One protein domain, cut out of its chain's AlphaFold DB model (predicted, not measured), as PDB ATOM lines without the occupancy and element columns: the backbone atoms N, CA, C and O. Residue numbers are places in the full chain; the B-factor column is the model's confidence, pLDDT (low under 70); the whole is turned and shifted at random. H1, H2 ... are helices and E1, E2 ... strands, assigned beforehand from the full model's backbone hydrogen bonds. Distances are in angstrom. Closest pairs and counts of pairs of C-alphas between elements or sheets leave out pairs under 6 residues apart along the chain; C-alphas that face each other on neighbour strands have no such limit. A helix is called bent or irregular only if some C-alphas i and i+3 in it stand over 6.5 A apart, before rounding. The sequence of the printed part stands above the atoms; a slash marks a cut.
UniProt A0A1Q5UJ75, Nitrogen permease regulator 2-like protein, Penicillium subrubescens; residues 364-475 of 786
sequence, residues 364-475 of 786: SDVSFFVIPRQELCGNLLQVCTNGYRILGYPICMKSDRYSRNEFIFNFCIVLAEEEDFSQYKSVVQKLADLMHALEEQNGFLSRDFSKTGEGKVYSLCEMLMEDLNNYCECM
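What this domain is: This is residues 364 to 475 of the 786 residues of the protein "Nitrogen permease regulator 2-like protein" of Penicillium subrubescens (UniProt A0A1Q5UJ75). A long, narrow antiparallel ribbon, in which E2 runs on into E3 and E4 runs on into E5, has the long helix H2 over one face along both of its parts; E1 adds a third strand beside E2, and the short H1 covers the other face there. H3 is a separate helix at the end of a long link, away from the ribbon and from H2. The printed part has 112 residues, with three named helices and five named strands in the order H1 E1 E2 E3 E4 E5 H2 H3, class mixed, helices and strands. The antiparallel sheets run E1 E2 E5 and E3 E4. The whole is compact, with a radius of gyration of the C-alphas of 14.3 A and spans of 42 by 30 by 25 A.

How they stand to each other: Start at H1, residues 364 to 370, and look for E1, residues 381 to 385: their closest C-alphas, of Phe 369 and Leu 381, are 6.9 A apart. E1 forms a hairpin with E2, residues 388 to 392, where N 381 and O 392 are 2.8 A apart, within hydrogen-bond range. E3, residues 395 to 398, forms a hairpin with E4, residues 406 to 409, with N 397 and O 407 at 2.8 A. E5, residues 412 to 416, is antiparallel to E2, with N 389 and O 415 at 2.8 A. H1 is on the sheet E1 E2 E5, at a height of 8.9 A, and runs along the strands, at 8 degrees to E1 on the local plane. H2, residues 422 to 442, is on the opposite face, at a height of 7.4 A; its closest C-alpha pair with E2 is Val 428 and Gly 392, 6.4 A, and with E3 Ala 432 and Ile 395, 7.2 A. H3, residues 455 to 471, is apart from H2. Every O i to N i+4 pair is within hydrogen-bond range in H3, against 15 of 17 in H2 and 1 of 3 in H1, where 1 of 4 O i to N i+3 pairs is.

Where its parts are: Find C-alpha 364 at (256.065, 299.692, 269.972), where H1 begins; it is irregular, with C-alphas 365 and 368 7.6 A apart, and is 10.1 A long. E1 measures 13.5 A, E2 13.2 A, E3 9.9 A, E4 10.1 A and E5 13.4 A. From C-alpha 422 at (250.469, 283.017, 250.601), H2 runs 31.3 A. H3 runs 23.6 A, to C-alpha 471 at (265.726, 274.355, 251.342).

The domain as a whole: The two C-alphas farthest apart, of Asp 400 and Glu 418, are 42.6 A apart. The printed part has no cut, and its long link is H2 to H3, residues 443 to 454. The mean pLDDT of the printed part is 80.1; residues 441 to 442, 453 to 456, 466 to 467 and 470 to 475 are under 70.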
ATOM      1  N   SER A 364     257.279 298.911 269.681       76.00
ATOM      2  CA  SER A 364     256.065 299.692 269.972       76.00
ATOM      3  C   SER A 364     254.957 299.486 268.934       76.00
ATOM      4  O   SER A 364     253.817 299.206 269.304       76.00
ATOM      5  N   ASP A 365     255.312 299.553 267.649       73.56
ATOM      6  CA  ASP A 365     254.378 299.572 266.518       73.56
ATOM      7  C   ASP A 365     253.817 298.172 266.204       73.56
ATOM      8  O   ASP A 365     252.739 298.038 265.627       73.56
ATOM      9  N   VAL A 366     254.543 297.120 266.604       79.25
ATOM     10  CA  VAL A 366     254.203 295.709 266.329       79.25
ATOM     11  C   VAL A 366     253.747 294.937 267.568       79.25
ATOM     12  O   VAL A 366     253.247 293.820 267.440       79.25
ATOM     13  N   SER A 367     253.884 295.526 268.759       81.38
ATOM     14  CA  SER A 367     253.615 294.909 270.065       81.38
ATOM     15  C   SER A 367     252.251 294.217 270.141       81.38
ATOM     16  O   SER A 367     252.178 293.072 270.566       81.38
ATOM     17  N   PHE A 368     251.189 294.857 269.642       76.56
ATOM     18  CA  PHE A 368     249.823 294.315 269.622       76.56
ATOM     19  C   PHE A 368     249.633 293.089 268.704       76.56
ATOM     20  O   PHE A 368     248.690 292.324 268.886       76.56
ATOM     21  N   PHE A 369     250.521 292.887 267.725       78.88
ATOM     22  CA  PHE A 369     250.482 291.753 266.794       78.88
ATOM     23  C   PHE A 369     251.426 290.626 267.224       78.88
ATOM     24  O   PHE A 369     251.070 289.456 267.124       78.88
ATOM     25  N   VAL A 370     252.620 290.971 267.718       80.06
ATOM     26  CA  VAL A 370     253.610 290.007 268.233       80.06
ATOM     27  C   VAL A 370     253.179 289.455 269.595       80.06
ATOM     28  O   VAL A 370     253.365 288.271 269.856       80.06
ATOM     29  N   ILE A 371     252.532 290.279 270.424       83.19
ATOM     30  CA  ILE A 371     251.971 289.916 271.732       83.19
ATOM     31  C   ILE A 371     250.455 290.209 271.726       83.19
ATOM     32  O   ILE A 371     249.987 291.181 272.330       83.19
ATOM     33  N   PRO A 372     249.671 289.410 270.982       78.25
ATOM     34  CA  PRO A 372     248.247 289.638 270.802       78.25
ATOM     35  C   PRO A 372     247.434 289.179 272.013       78.25
ATOM     36  O   PRO A 372     247.866 288.358 272.822       78.25
ATOM     37  N   ARG A 373     246.218 289.715 272.121       82.00
ATOM     38  CA  ARG A 373     245.257 289.359 273.171       82.00
ATOM     39  C   ARG A 373     244.377 288.174 272.764       82.00
ATOM     40  O   ARG A 373     244.323 287.803 271.592       82.00
ATOM     41  N   GLN A 374     243.647 287.622 273.734       84.00
ATOM     42  CA  GLN A 374     242.770 286.461 273.563       84.00
ATOM     43  C   GLN A 374     241.767 286.595 272.408       84.00
ATOM     44  O   GLN A 374     241.484 285.608 271.734       84.00
ATOM     45  N   GLU A 375     241.249 287.797 272.155       84.62
ATOM     46  CA  GLU A 375     240.261 288.073 271.105       84.62
ATOM     47  C   GLU A 375     240.817 287.863 269.683       84.62
ATOM     48  O   GLU A 375     240.051 287.759 268.728       84.62
ATOM     49  N   LEU A 376     242.146 287.790 269.540       82.56
ATOM     50  CA  LEU A 376     242.846 287.554 268.277       82.56
ATOM     51  C   LEU A 376     243.291 286.092 268.098       82.56
ATOM     52  O   LEU A 376     243.629 285.694 266.983       82.56
ATOM     53  N   CYS A 377     243.289 285.281 269.158       87.19
ATOM     54  CA  CYS A 377     243.753 283.893 269.113       87.19
ATOM     55  C   CYS A 377     242.901 283.017 268.177       87.19
ATOM     56  O   CYS A 377     241.693 283.206 268.051       87.19
ATOM     57  N   GLY A 378     243.540 282.054 267.506       82.56
ATOM     58  CA  GLY A 378     242.907 281.205 266.488       82.56
ATOM     59  C   GLY A 378     242.675 281.892 265.134       82.56
ATOM     60  O   GLY A 378     242.010 281.320 264.273       82.56
ATOM     61  N   ASN A 379     243.212 283.099 264.925       86.88
ATOM     62  CA  ASN A 379     243.161 283.814 263.649       86.88
ATOM     63  C   ASN A 379     244.577 284.016 263.100       86.88
ATOM     64  O   ASN A 379     245.509 284.287 263.854       86.88
ATOM     65  N   LEU A 380     244.739 283.962 261.775       88.06
ATOM     66  CA  LEU A 380     245.981 284.391 261.134       88.06
ATOM     67  C   LEU A 380     246.089 285.920 261.216       88.06
ATOM     68  O   LEU A 380     245.303 286.636 260.594       88.06
ATOM     69  N   LEU A 381     247.086 286.409 261.949       87.06
ATOM     70  CA  LEU A 381     247.437 287.820 262.020       87.06
ATOM     71  C   LEU A 381     248.470 288.180 260.952       87.06
ATOM     72  O   LEU A 381     249.400 287.425 260.666       87.06
ATOM     73  N   GLN A 382     248.316 289.382 260.404       89.19
ATOM     74  CA  GLN A 382     249.244 289.992 259.465       89.19
ATOM     75  C   GLN A 382     249.378 291.481 259.795       89.19
ATOM     76  O   GLN A 382     248.371 292.176 259.926       89.19
ATOM     77  N   VAL A 383     250.610 291.983 259.847       85.25
ATOM     78  CA  VAL A 383     250.908 293.423 259.868       85.25
ATOM     79  C   VAL A 383     252.065 293.723 258.917       85.25
ATOM     80  O   VAL A 383     253.012 292.943 258.828       85.25
ATOM     81  N   CYS A 384     251.980 294.842 258.201       86.12
ATOM     82  CA  CYS A 384     253.095 295.403 257.442       86.12
ATOM     83  C   CYS A 384     253.632 296.646 258.160       86.12
ATOM     84  O   CYS A 384     252.846 297.482 258.606       86.12
ATOM     85  N   THR A 385     254.953 296.778 258.269       82.31
ATOM     86  CA  THR A 385     255.629 297.991 258.756       82.31
ATOM     87  C   THR A 385     257.105 297.980 258.342       82.31
ATOM     88  O   THR A 385     257.695 296.915 258.171       82.31
ATOM     89  N   ASN A 386     257.711 299.156 258.150       80.94
ATOM     90  CA  ASN A 386     259.113 299.333 257.733       80.94
ATOM     91  C   ASN A 386     259.550 298.534 256.476       80.94
ATOM     92  O   ASN A 386     260.738 298.267 256.308       80.94
ATOM     93  N   GLY A 387     258.623 298.156 255.584       80.56
ATOM     94  CA  GLY A 387     258.910 297.315 254.411       80.56
ATOM     95  C   GLY A 387     258.988 295.808 254.702       80.56
ATOM     96  O   GLY A 387     259.410 295.034 253.842       80.56
ATOM     97  N   TYR A 388     258.564 295.380 255.893       83.69
ATOM     98  CA  TYR A 388     258.467 293.985 256.314       83.69
ATOM     99  C   TYR A 388     257.018 293.596 256.616       83.69
ATOM    100  O   TYR A 388     256.226 294.400 257.113       83.69
ATOM    101  N   ARG A 389     256.684 292.327 256.375       86.88
ATOM    102  CA  ARG A 389     255.405 291.708 256.732       86.88
ATOM    103  C   ARG A 389     255.621 290.683 257.838       86.88
ATOM    104  O   ARG A 389     256.304 289.685 257.629       86.88
ATOM    105  N   ILE A 390     254.991 290.896 258.988       88.88
ATOM    106  CA  ILE A 390     254.921 289.909 260.068       88.88
ATOM    107  C   ILE A 390     253.654 289.079 259.868       88.88
ATOM    108  O   ILE A 390     252.563 289.634 259.720       88.88
ATOM    109  N   LEU A 391     253.803 287.757 259.886       92.19
ATOM    110  CA  LEU A 391     252.719 286.785 259.983       92.19
ATOM    111  C   LEU A 391     252.779 286.118 261.355       92.19
ATOM    112  O   LEU A 391     253.857 285.696 261.762       92.19
ATOM    113  N   GLY A 392     251.639 285.950 262.018       91.31
ATOM    114  CA  GLY A 392     251.536 285.170 263.253       91.31
ATOM    115  C   GLY A 392     250.221 284.404 263.318       91.31
ATOM    116  O   GLY A 392     249.242 284.792 262.683       91.31
ATOM    117  N   TYR A 393     250.183 283.318 264.081       92.81
ATOM    118  CA  TYR A 393     248.953 282.585 264.383       92.81
ATOM    119  C   TYR A 393     248.908 282.337 265.896       92.81
ATOM    120  O   TYR A 393     249.400 281.312 266.372       92.81
ATOM    121  N   PRO A 394     248.414 283.309 266.685       92.94
ATOM    122  CA  PRO A 394     248.407 283.201 268.133       92.94
ATOM    123  C   PRO A 394     247.429 282.151 268.639       92.94
ATOM    124  O   PRO A 394     246.303 282.032 268.154       92.94
ATOM    125  N   ILE A 395     247.836 281.449 269.689       90.88
ATOM    126  CA  ILE A 395     247.051 280.397 270.330       90.88
ATOM    127  C   ILE A 395     246.888 280.738 271.810       90.88
ATOM    128  O   ILE A 395     247.832 281.161 272.474       90.88
ATOM    129  N   CYS A 396     245.664 280.563 272.311       93.19
ATOM    130  CA  CYS A 396     245.320 280.681 273.722       93.19
ATOM    131  C   CYS A 396     244.925 279.299 274.244       93.19
ATOM    132  O   CYS A 396     243.938 278.719 273.790       93.19
ATOM    133  N   MET A 397     245.687 278.789 275.206       88.88
ATOM    134  CA  MET A 397     245.428 277.527 275.888       88.88
ATOM    135  C   MET A 397     244.860 277.824 277.271       88.88
ATOM    136  O   MET A 397     245.484 278.543 278.047       88.88
ATOM    137  N   LYS A 398     243.681 277.284 277.591       89.56
ATOM    138  CA  LYS A 398     243.001 277.521 278.874       89.56
ATOM    139  C   LYS A 398     243.167 276.323 279.796       89.56
ATOM    140  O   LYS A 398     242.640 275.253 279.514       89.56
ATOM    141  N   SER A 399     243.899 276.516 280.889       85.38
ATOM    142  CA  SER A 399     244.053 275.553 281.979       85.38
ATOM    143  C   SER A 399     244.580 276.255 283.230       85.38
ATOM    144  O   SER A 399     245.453 277.121 283.178       85.38
ATOM    145  N   ASP A 400     244.064 275.796 284.359       85.94
ATOM    146  CA  ASP A 400     244.543 275.969 285.729       85.94
ATOM    147  C   ASP A 400     246.040 275.668 285.952       85.94
ATOM    148  O   ASP A 400     246.606 276.148 286.932       85.94
ATOM    149  N   ARG A 401     246.716 274.945 285.042       80.69
ATOM    150  CA  ARG A 401     248.181 274.743 285.068       80.69
ATOM    151  C   ARG A 401     248.988 276.037 284.874       80.69
ATOM    152  O   ARG A 401     250.188 276.041 285.129       80.69
ATOM    153  N   TYR A 402     248.357 277.105 284.382       84.19
ATOM    154  CA  TYR A 402     248.998 278.380 284.058       84.19
ATOM    155  C   TYR A 402     248.693 279.458 285.103       84.19
ATOM    156  O   TYR A 402     247.566 279.544 285.591       84.19
ATOM    157  N   SER A 403     249.657 280.350 285.372       73.75
ATOM    158  CA  SER A 403     249.563 281.444 286.366       73.75
ATOM    159  C   SER A 403     248.286 282.290 286.254       73.75
ATOM    160  O   SER A 403     247.777 282.799 287.253       73.75
ATOM    161  N   ARG A 404     247.748 282.420 285.036       78.75
ATOM    162  CA  ARG A 404     246.574 283.241 284.697       78.75
ATOM    163  C   ARG A 404     245.310 282.432 284.389       78.75
ATOM    164  O   ARG A 404     244.292 283.020 284.040       78.75
ATOM    165  N   ASN A 405     245.344 281.105 284.552       83.62
ATOM    166  CA  ASN A 405     244.390 280.119 284.003       83.62
ATOM    167  C   ASN A 405     244.385 280.035 282.461       83.62
ATOM    168  O   ASN A 405     243.612 279.281 281.867       83.62
ATOM    169  N   GLU A 406     245.253 280.800 281.803       87.00
ATOM    170  CA  GLU A 406     245.464 280.778 280.364       87.00
ATOM    171  C   GLU A 406     246.922 281.091 280.021       87.00
ATOM    172  O   GLU A 406     247.592 281.855 280.718       87.00
ATOM    173  N   PHE A 407     247.395 280.499 278.930       89.44
ATOM    174  CA  PHE A 407     248.689 280.762 278.315       89.44
ATOM    175  C   PHE A 407     248.449 281.215 276.880       89.44
ATOM    176  O   PHE A 407     247.720 280.558 276.132       89.44
ATOM    177  N   ILE A 408     249.020 282.359 276.507       91.00
ATOM    178  CA  ILE A 408     248.909 282.926 275.162       91.00
ATOM    179  C   ILE A 408     250.313 283.046 274.590       91.00
ATOM    180  O   ILE A 408     251.163 283.717 275.174       91.00
ATOM    181  N   PHE A 409     250.534 282.427 273.435       93.19
ATOM    182  CA  PHE A 409     251.770 282.556 272.673       93.19
ATOM    183  C   PHE A 409     251.460 282.877 271.208       93.19
ATOM    184  O   PHE A 409     250.362 282.612 270.713       93.19
ATOM    185  N   ASN A 410     252.438 283.442 270.502       93.69
ATOM    186  CA  ASN A 410     252.359 283.678 269.066       93.69
ATOM    187  C   ASN A 410     253.699 283.326 268.414       93.69
ATOM    188  O   ASN A 410     254.720 283.923 268.747       93.69
ATOM    189  N   PHE A 411     253.695 282.361 267.494       91.62
ATOM    190  CA  PHE A 411     254.859 282.089 266.655       91.62
ATOM    191  C   PHE A 411     254.780 282.968 265.404       91.62
ATOM    192  O   PHE A 411     253.814 282.874 264.642       91.62
ATOM    193  N   CYS A 412     255.793 283.808 265.189       92.12
ATOM    194  CA  CYS A 412     255.813 284.785 264.104       92.12
ATOM    195  C   CYS A 412     256.891 284.473 263.058       92.12
ATOM    196  O   CYS A 412     258.032 284.181 263.406       92.12
ATOM    197  N   ILE A 413     256.553 284.627 261.775       91.81
ATOM    198  CA  ILE A 413     257.517 284.688 260.665       91.81
ATOM    199  C   ILE A 413     257.509 286.111 260.103       91.81
ATOM    200  O   ILE A 413     256.443 286.687 259.880       91.81
ATOM    201  N   VAL A 414     258.695 286.670 259.859       89.31
ATOM    202  CA  VAL A 414     258.874 287.980 259.218       89.31
ATOM    203  C   VAL A 414     259.397 287.769 257.798       89.31
ATOM    204  O   VAL A 414     260.373 287.051 257.597       89.31
ATOM    205  N   LEU A 415     258.734 288.391 256.827       87.56
ATOM    206  CA  LEU A 415     259.047 288.373 255.394       87.56
ATOM    207  C   LEU A 415     259.267 289.812 254.903       87.56
ATOM    208  O   LEU A 415     258.904 290.763 255.604       87.56
ATOM    209  N   ALA A 416     259.789 290.005 253.692       85.06
ATOM    210  CA  ALA A 416     259.709 291.319 253.054       85.06
ATOM    211  C   ALA A 416     258.253 291.630 252.650       85.06
ATOM    212  O   ALA A 416     257.462 290.738 252.335       85.06
ATOM    213  N   GLU A 417     257.869 292.907 252.649       86.81
ATOM    214  CA  GLU A 417     256.498 293.314 252.313       86.81
ATOM    215  C   GLU A 417     256.116 292.990 250.854       86.81
ATOM    216  O   GLU A 417     254.961 292.676 250.565       86.81
ATOM    217  N   GLU A 418     257.086 292.959 249.944       85.06
ATOM    218  CA  GLU A 418     256.866 292.656 248.522       85.06
ATOM    219  C   GLU A 418     256.790 291.142 248.208       85.06
ATOM    220  O   GLU A 418     256.506 290.757 247.074       85.06
ATOM    221  N   GLU A 419     257.045 290.252 249.178       80.06
ATOM    222  CA  GLU A 419     257.059 288.797 248.953       80.06
ATOM    223  C   GLU A 419     255.658 288.164 249.005       80.06
ATOM    224  O   GLU A 419     254.811 288.546 249.824       80.06
ATOM    225  N   ASP A 420     255.412 287.134 248.176       81.81
ATOM    226  CA  ASP A 420     254.174 286.353 248.280       81.81
ATOM    227  C   ASP A 420     254.174 285.492 249.546       81.81
ATOM    228  O   ASP A 420     254.718 284.390 249.640       81.81
ATOM    229  N   PHE A 421     253.473 286.021 250.536       84.12
ATOM    230  CA  PHE A 421     253.260 285.409 251.829       84.12
ATOM    231  C   PHE A 421     252.255 284.241 251.806       84.12
ATOM    232  O   PHE A 421     252.066 283.579 252.827       84.12
ATOM    233  N   SER A 422     251.588 283.968 250.677       82.94
ATOM    234  CA  SER A 422     250.469 283.017 250.601       82.94
ATOM    235  C   SER A 422     250.851 281.580 250.937       82.94
ATOM    236  O   SER A 422     250.088 280.909 251.632       82.94
ATOM    237  N   GLN A 423     252.046 281.136 250.540       79.31
ATOM    238  CA  GLN A 423     252.587 279.832 250.939       79.31
ATOM    239  C   GLN A 423     252.838 279.748 252.460       79.31
ATOM    240  O   GLN A 423     252.452 278.769 253.110       79.31
ATOM    241  N   TYR A 424     253.387 280.818 253.046       83.06
ATOM    242  CA  TYR A 424     253.766 280.888 254.459       83.06
ATOM    243  C   TYR A 424     252.572 280.899 255.419       83.06
ATOM    244  O   TYR A 424     252.722 280.428 256.544       83.06
ATOM    245  N   LYS A 425     251.373 281.316 254.982       82.75
ATOM    246  CA  LYS A 425     250.120 281.214 255.769       82.75
ATOM    247  C   LYS A 425     249.943 279.814 256.371       82.75
ATOM    248  O   LYS A 425     249.705 279.666 257.565       82.75
ATOM    249  N   SER A 426     250.131 278.787 255.538       83.38
ATOM    250  CA  SER A 426     249.996 277.381 255.937       83.38
ATOM    251  C   SER A 426     251.164 276.864 256.785       83.38
ATOM    252  O   SER A 426     251.001 275.887 257.511       83.38
ATOM    253  N   VAL A 427     252.334 277.507 256.701       84.56
ATOM    254  CA  VAL A 427     253.531 277.164 257.481       84.56
ATOM    255  C   VAL A 427     253.408 277.728 258.894       84.56
ATOM    256  O   VAL A 427     253.553 276.976 259.849       84.56
ATOM    257  N   VAL A 428     253.058 279.011 259.032       89.94
ATOM    258  CA  VAL A 428     252.843 279.674 260.332       89.94
ATOM    259  C   VAL A 428     251.753 278.963 261.132       89.94
ATOM    260  O   VAL A 428     251.972 278.662 262.302       89.94
ATOM    261  N   GLN A 429     250.627 278.615 260.497       86.31
ATOM    262  CA  GLN A 429     249.561 277.864 261.163       86.31
ATOM    263  C   GLN A 429     250.046 276.483 261.640       86.31
ATOM    264  O   GLN A 429     249.939 276.188 262.824       86.31
ATOM    265  N   LYS A 430     250.682 275.678 260.774       82.06
ATOM    266  CA  LYS A 430     251.224 274.358 261.163       82.06
ATOM    267  C   LYS A 430     252.287 274.433 262.260       82.06
ATOM    268  O   LYS A 430     252.377 273.514 263.068       82.06
ATOM    269  N   LEU A 431     253.109 275.484 262.277       83.44
ATOM    270  CA  LEU A 431     254.103 275.695 263.329       83.44
ATOM    271  C   LEU A 431     253.435 276.084 264.649       83.44
ATOM    272  O   LEU A 431     253.819 275.547 265.683       83.44
ATOM    273  N   ALA A 432     252.407 276.933 264.625       87.69
ATOM    274  CA  ALA A 432     251.621 277.246 265.812       87.69
ATOM    275  C   ALA A 432     250.873 276.009 266.348       87.69
ATOM    276  O   ALA A 432     250.981 275.716 267.536       87.69
ATOM    277  N   ASP A 433     250.215 275.230 265.481       82.88
ATOM    278  CA  ASP A 433     249.545 273.971 265.843       82.88
ATOM    279  C   ASP A 433     250.539 272.948 266.438       82.88
ATOM    280  O   ASP A 433     250.240 272.280 267.430       82.88
ATOM    281  N   LEU A 434     251.759 272.856 265.888       80.06
ATOM    282  CA  LEU A 434     252.836 272.027 266.441       80.06
ATOM    283  C   LEU A 434     253.311 272.536 267.809       80.06
ATOM    284  O   LEU A 434     253.473 271.740 268.732       80.06
ATOM    285  N   MET A 435     253.532 273.846 267.956       81.69
ATOM    286  CA  MET A 435     253.922 274.446 269.236       81.69
ATOM    287  C   MET A 435     252.837 274.246 270.299       81.69
ATOM    288  O   MET A 435     253.166 273.965 271.445       81.69
ATOM    289  N   HIS A 436     251.559 274.313 269.918       83.75
ATOM    290  CA  HIS A 436     250.419 274.030 270.788       83.75
ATOM    291  C   HIS A 436     250.415 272.574 271.262       83.75
ATOM    292  O   HIS A 436     250.275 272.338 272.461       83.75
ATOM    293  N   ALA A 437     250.626 271.612 270.358       74.50
ATOM    294  CA  ALA A 437     250.700 270.196 270.713       74.50
ATOM    295  C   ALA A 437     251.895 269.881 271.634       74.50
ATOM    296  O   ALA A 437     251.763 269.090 272.567       74.50
ATOM    297  N   LEU A 438     253.054 270.514 271.417       70.94
ATOM    298  CA  LEU A 438     254.219 270.371 272.299       70.94
ATOM    299  C   LEU A 438     253.974 271.027 273.673       70.94
ATOM    300  O   LEU A 438     254.247 270.427 274.712       70.94
ATOM    301  N   GLU A 439     253.399 272.230 273.698       83.88
ATOM    302  CA  GLU A 439     253.022 272.939 274.924       83.88
ATOM    303  C   GLU A 439     251.978 272.166 275.752       83.88
ATOM    304  O   GLU A 439     252.084 272.106 276.980       83.88
ATOM    305  N   GLU A 440     251.016 271.510 275.101       81.69
ATOM    306  CA  GLU A 440     250.030 270.639 275.749       81.69
ATOM    307  C   GLU A 440     250.681 269.371 276.319       81.69
ATOM    308  O   GLU A 440     250.455 269.033 277.479       81.69
ATOM    309  N   GLN A 441     251.539 268.704 275.538       67.94
ATOM    310  CA  GLN A 441     252.160 267.433 275.927       67.94
ATOM    311  C   GLN A 441     253.190 267.561 277.054       67.94
ATOM    312  O   GLN A 441     253.313 266.640 277.860       67.94
ATOM    313  N   ASN A 442     253.974 268.646 277.095       67.25
ATOM    314  CA  ASN A 442     255.092 268.761 278.042       67.25
ATOM    315  C   ASN A 442     255.388 270.184 278.562       67.25
ATOM    316  O   ASN A 442     256.233 270.336 279.444       67.25
ATOM    317  N   GLY A 443     254.679 271.219 278.096       73.88
ATOM    318  CA  GLY A 443     254.964 272.613 278.469       73.88
ATOM    319  C   GLY A 443     256.147 273.222 277.707       73.88
ATOM    320  O   GLY A 443     256.902 274.009 278.269       73.88
ATOM    321  N   PHE A 444     256.364 272.813 276.452       78.25
ATOM    322  CA  PHE A 444     257.527 273.181 275.636       78.25
ATOM    323  C   PHE A 444     257.885 274.677 275.624       78.25
ATOM    324  O   PHE A 444     259.074 274.992 275.585       78.25
ATOM    325  N   LEU A 445     256.890 275.570 275.669       84.06
ATOM    326  CA  LEU A 445     257.071 277.024 275.651       84.06
ATOM    327  C   LEU A 445     256.961 277.647 277.048       84.06
ATOM    328  O   LEU A 445     257.733 278.544 277.378       84.06
ATOM    329  N   SER A 446     256.009 277.193 277.868       82.38
ATOM    330  CA  SER A 446     255.790 277.722 279.223       82.38
ATOM    331  C   SER A 446     256.926 277.378 280.193       82.38
ATOM    332  O   SER A 446     257.118 278.084 281.181       82.38
ATOM    333  N   ARG A 447     257.701 276.336 279.873       78.00
ATOM    334  CA  ARG A 447     258.887 275.853 280.596       78.00
ATOM    335  C   ARG A 447     260.177 276.074 279.807       78.00
ATOM    336  O   ARG A 447     261.026 275.186 279.741       78.00
ATOM    337  N   ASP A 448     260.313 277.193 279.098       75.31
ATOM    338  CA  ASP A 448     261.602 277.613 278.532       75.31
ATOM    339  C   ASP A 448     262.103 278.875 279.238       75.31
ATOM    340  O   ASP A 448     261.869 279.996 278.792       75.31
ATOM    341  N   PHE A 449     262.800 278.686 280.362       78.44
ATOM    342  CA  PHE A 449     263.449 279.770 281.112       78.44
ATOM    343  C   PHE A 449     264.833 280.144 280.550       78.44
ATOM    344  O   PHE A 449     265.577 280.914 281.161       78.44
ATOM    345  N   SER A 450     265.181 279.610 279.376       73.69
ATOM    346  CA  SER A 450     266.392 279.962 278.637       73.69
ATOM    347  C   SER A 450     266.419 281.451 278.284       73.69
ATOM    348  O   SER A 450     265.391 282.059 277.983       73.69
ATOM    349  N   LYS A 451     267.613 282.046 278.283       72.44
ATOM    350  CA  LYS A 451     267.805 283.443 277.871       72.44
ATOM    351  C   LYS A 451     267.609 283.578 276.359       72.44
ATOM    352  O   LYS A 451     267.843 282.634 275.610       72.44
ATOM    353  N   THR A 452     267.218 284.763 275.900       71.12
ATOM    354  CA  THR A 452     267.170 285.088 274.467       71.12
ATOM    355  C   THR A 452     268.541 284.825 273.831       71.12
ATOM    356  O   THR A 452     269.550 285.307 274.342       71.12
ATOM    357  N   GLY A 453     268.581 284.054 272.739       65.19
ATOM    358  CA  GLY A 453     269.832 283.576 272.132       65.19
ATOM    359  C   GLY A 453     270.270 282.174 272.584       65.19
ATOM    360  O   GLY A 453     271.256 281.650 272.074       65.19
ATOM    361  N   GLU A 454     269.551 281.550 273.523       66.69
ATOM    362  CA  GLU A 454     269.865 280.237 274.090       66.69
ATOM    363  C   GLU A 454     268.601 279.361 274.207       66.69
ATOM    364  O   GLU A 454     267.473 279.850 274.231       66.69
ATOM    365  N   GLY A 455     268.777 278.042 274.321       62.25
ATOM    366  CA  GLY A 455     267.690 277.126 274.686       62.25
ATOM    367  C   GLY A 455     266.937 276.440 273.546       62.25
ATOM    368  O   GLY A 455     267.196 276.631 272.356       62.25
ATOM    369  N   LYS A 456     265.989 275.582 273.942       64.75
ATOM    370  CA  LYS A 456     265.285 274.635 273.055       64.75
ATOM    371  C   LYS A 456     264.403 275.325 272.011       64.75
ATOM    372  O   LYS A 456     264.357 274.865 270.871       64.75
ATOM    373  N   VAL A 457     263.734 276.422 272.374       77.88
ATOM    374  CA  VAL A 457     262.879 277.173 271.443       77.88
ATOM    375  C   VAL A 457     263.734 278.049 270.522       77.88
ATOM    376  O   VAL A 457     263.458 278.105 269.325       77.88
ATOM    377  N   TYR A 458     264.813 278.656 271.031       76.62
ATOM    378  CA  TYR A 458     265.749 279.438 270.216       76.62
ATOM    379  C   TYR A 458     266.413 278.590 269.119       76.62
ATOM    380  O   TYR A 458     266.305 278.928 267.941       76.62
ATOM    381  N   SER A 459     267.005 277.438 269.464       72.06
ATOM    382  CA  SER A 459     267.626 276.546 268.469       72.06
ATOM    383  C   SER A 459     266.626 275.981 267.451       72.06
ATOM    384  O   SER A 459     267.003 275.695 266.315       72.06
ATOM    385  N   LEU A 460     265.346 275.841 267.819       72.69
ATOM    386  CA  LEU A 460     264.289 275.501 266.866       72.69
ATOM    387  C   LEU A 460     263.981 276.673 265.916       72.69
ATOM    388  O   LEU A 460     263.787 276.449 264.722       72.69
ATOM    389  N   CYS A 461     263.969 277.911 266.413       80.44
ATOM    390  CA  CYS A 461     263.801 279.104 265.581       80.44
ATOM    391  C   CYS A 461     264.980 279.303 264.613       80.44
ATOM    392  O   CYS A 461     264.749 279.651 263.457       80.44
ATOM    393  N   GLU A 462     266.220 279.036 265.042       76.44
ATOM    394  CA  GLU A 462     267.393 279.042 264.156       76.44
ATOM    395  C   GLU A 462     267.290 277.961 263.078       76.44
ATOM    396  O   GLU A 462     267.398 278.281 261.898       76.44
ATOM    397  N   MET A 463     266.985 276.713 263.456       70.62
ATOM    398  CA  MET A 463     266.781 275.610 262.507       70.62
ATOM    399  C   MET A 463     265.702 275.949 261.469       70.62
ATOM    400  O   MET A 463     265.933 275.793 260.275       70.62
ATOM    401  N   LEU A 464     264.548 276.468 261.903       76.12
ATOM    402  CA  LEU A 464     263.465 276.884 261.007       76.12
ATOM    403  C   LEU A 464     263.885 278.040 260.086       76.12
ATOM    404  O   LEU A 464     263.549 278.020 258.903       76.12
ATOM    405  N   MET A 465     264.621 279.028 260.603       78.19
ATOM    406  CA  MET A 465     265.125 280.152 259.812       78.19
ATOM    407  C   MET A 465     266.155 279.692 258.771       78.19
ATOM    408  O   MET A 465     266.080 280.112 257.616       78.19
ATOM    409  N   GLU A 466     267.104 278.828 259.134       69.12
ATOM    410  CA  GLU A 466     268.098 278.316 258.190       69.12
ATOM    411  C   GLU A 466     267.466 277.383 257.149       69.12
ATOM    412  O   GLU A 466     267.688 277.579 255.952       69.12
ATOM    413  N   ASP A 467     266.650 276.412 257.561       64.12
ATOM    414  CA  ASP A 467     266.090 275.403 256.658       64.12
ATOM    415  C   ASP A 467     265.082 276.000 255.664       64.12
ATOM    416  O   ASP A 467     265.160 275.733 254.460       64.12
ATOM    417  N   LEU A 468     264.164 276.866 256.117       75.44
ATOM    418  CA  LEU A 468     263.182 277.483 255.219       75.44
ATOM    419  C   LEU A 468     263.857 278.394 254.178       75.44
ATOM    420  O   LEU A 468     263.433 278.402 253.021       75.44
ATOM    421  N   ASN A 469     264.941 279.090 254.540       73.44
ATOM    422  CA  ASN A 469     265.703 279.925 253.605       73.44
ATOM    423  C   ASN A 469     266.642 279.126 252.679       73.44
ATOM    424  O   ASN A 469     266.878 279.541 251.542       73.44
ATOM    425  N   ASN A 470     267.198 277.992 253.126       52.91
ATOM    426  CA  ASN A 470     268.144 277.198 252.328       52.91
ATOM    427  C   ASN A 470     267.480 276.119 251.456       52.91
ATOM    428  O   ASN A 470     267.990 275.822 250.365       52.91
ATOM    429  N   TYR A 471     266.374 275.536 251.928       52.84
ATOM    430  CA  TYR A 471     265.726 274.355 251.342       52.84
ATOM    431  C   TYR A 471     264.233 274.545 251.034       52.84
ATOM    432  O   TYR A 471     263.694 273.780 250.236       52.84
ATOM    433  N   CYS A 472     263.580 275.561 251.613       59.50
ATOM    434  CA  CYS A 472     262.123 275.785 251.558       59.50
ATOM    435  C   CYS A 472     261.276 274.686 252.234       59.50
ATOM    436  O   CYS A 472     260.050 274.681 252.131       59.50
ATOM    437  N   GLU A 473     261.927 273.795 252.978       62.56
ATOM    438  CA  GLU A 473     261.349 272.763 253.833       62.56
ATOM    439  C   GLU A 473     262.238 272.614 255.075       62.56
ATOM    440  O   GLU A 473     263.444 272.808 254.981       62.56
ATOM    441  N   CYS A 474     261.655 272.276 256.226       54.28
ATOM    442  CA  CYS A 474     262.381 271.999 257.469       54.28
ATOM    443  C   CYS A 474     261.884 270.672 258.053       54.28
ATOM    444  O   CYS A 474     260.692 270.353 257.962       54.28
ATOM    445  N   MET A 475     262.782 269.894 258.661       54.72
ATOM    446  CA  MET A 475     262.434 268.650 259.347       54.72
ATOM    447  C   MET A 475     262.910 268.690 260.795       54.72
ATOM    448  O   MET A 475     264.103 268.623 261.054       54.72
TER     449      MET A 475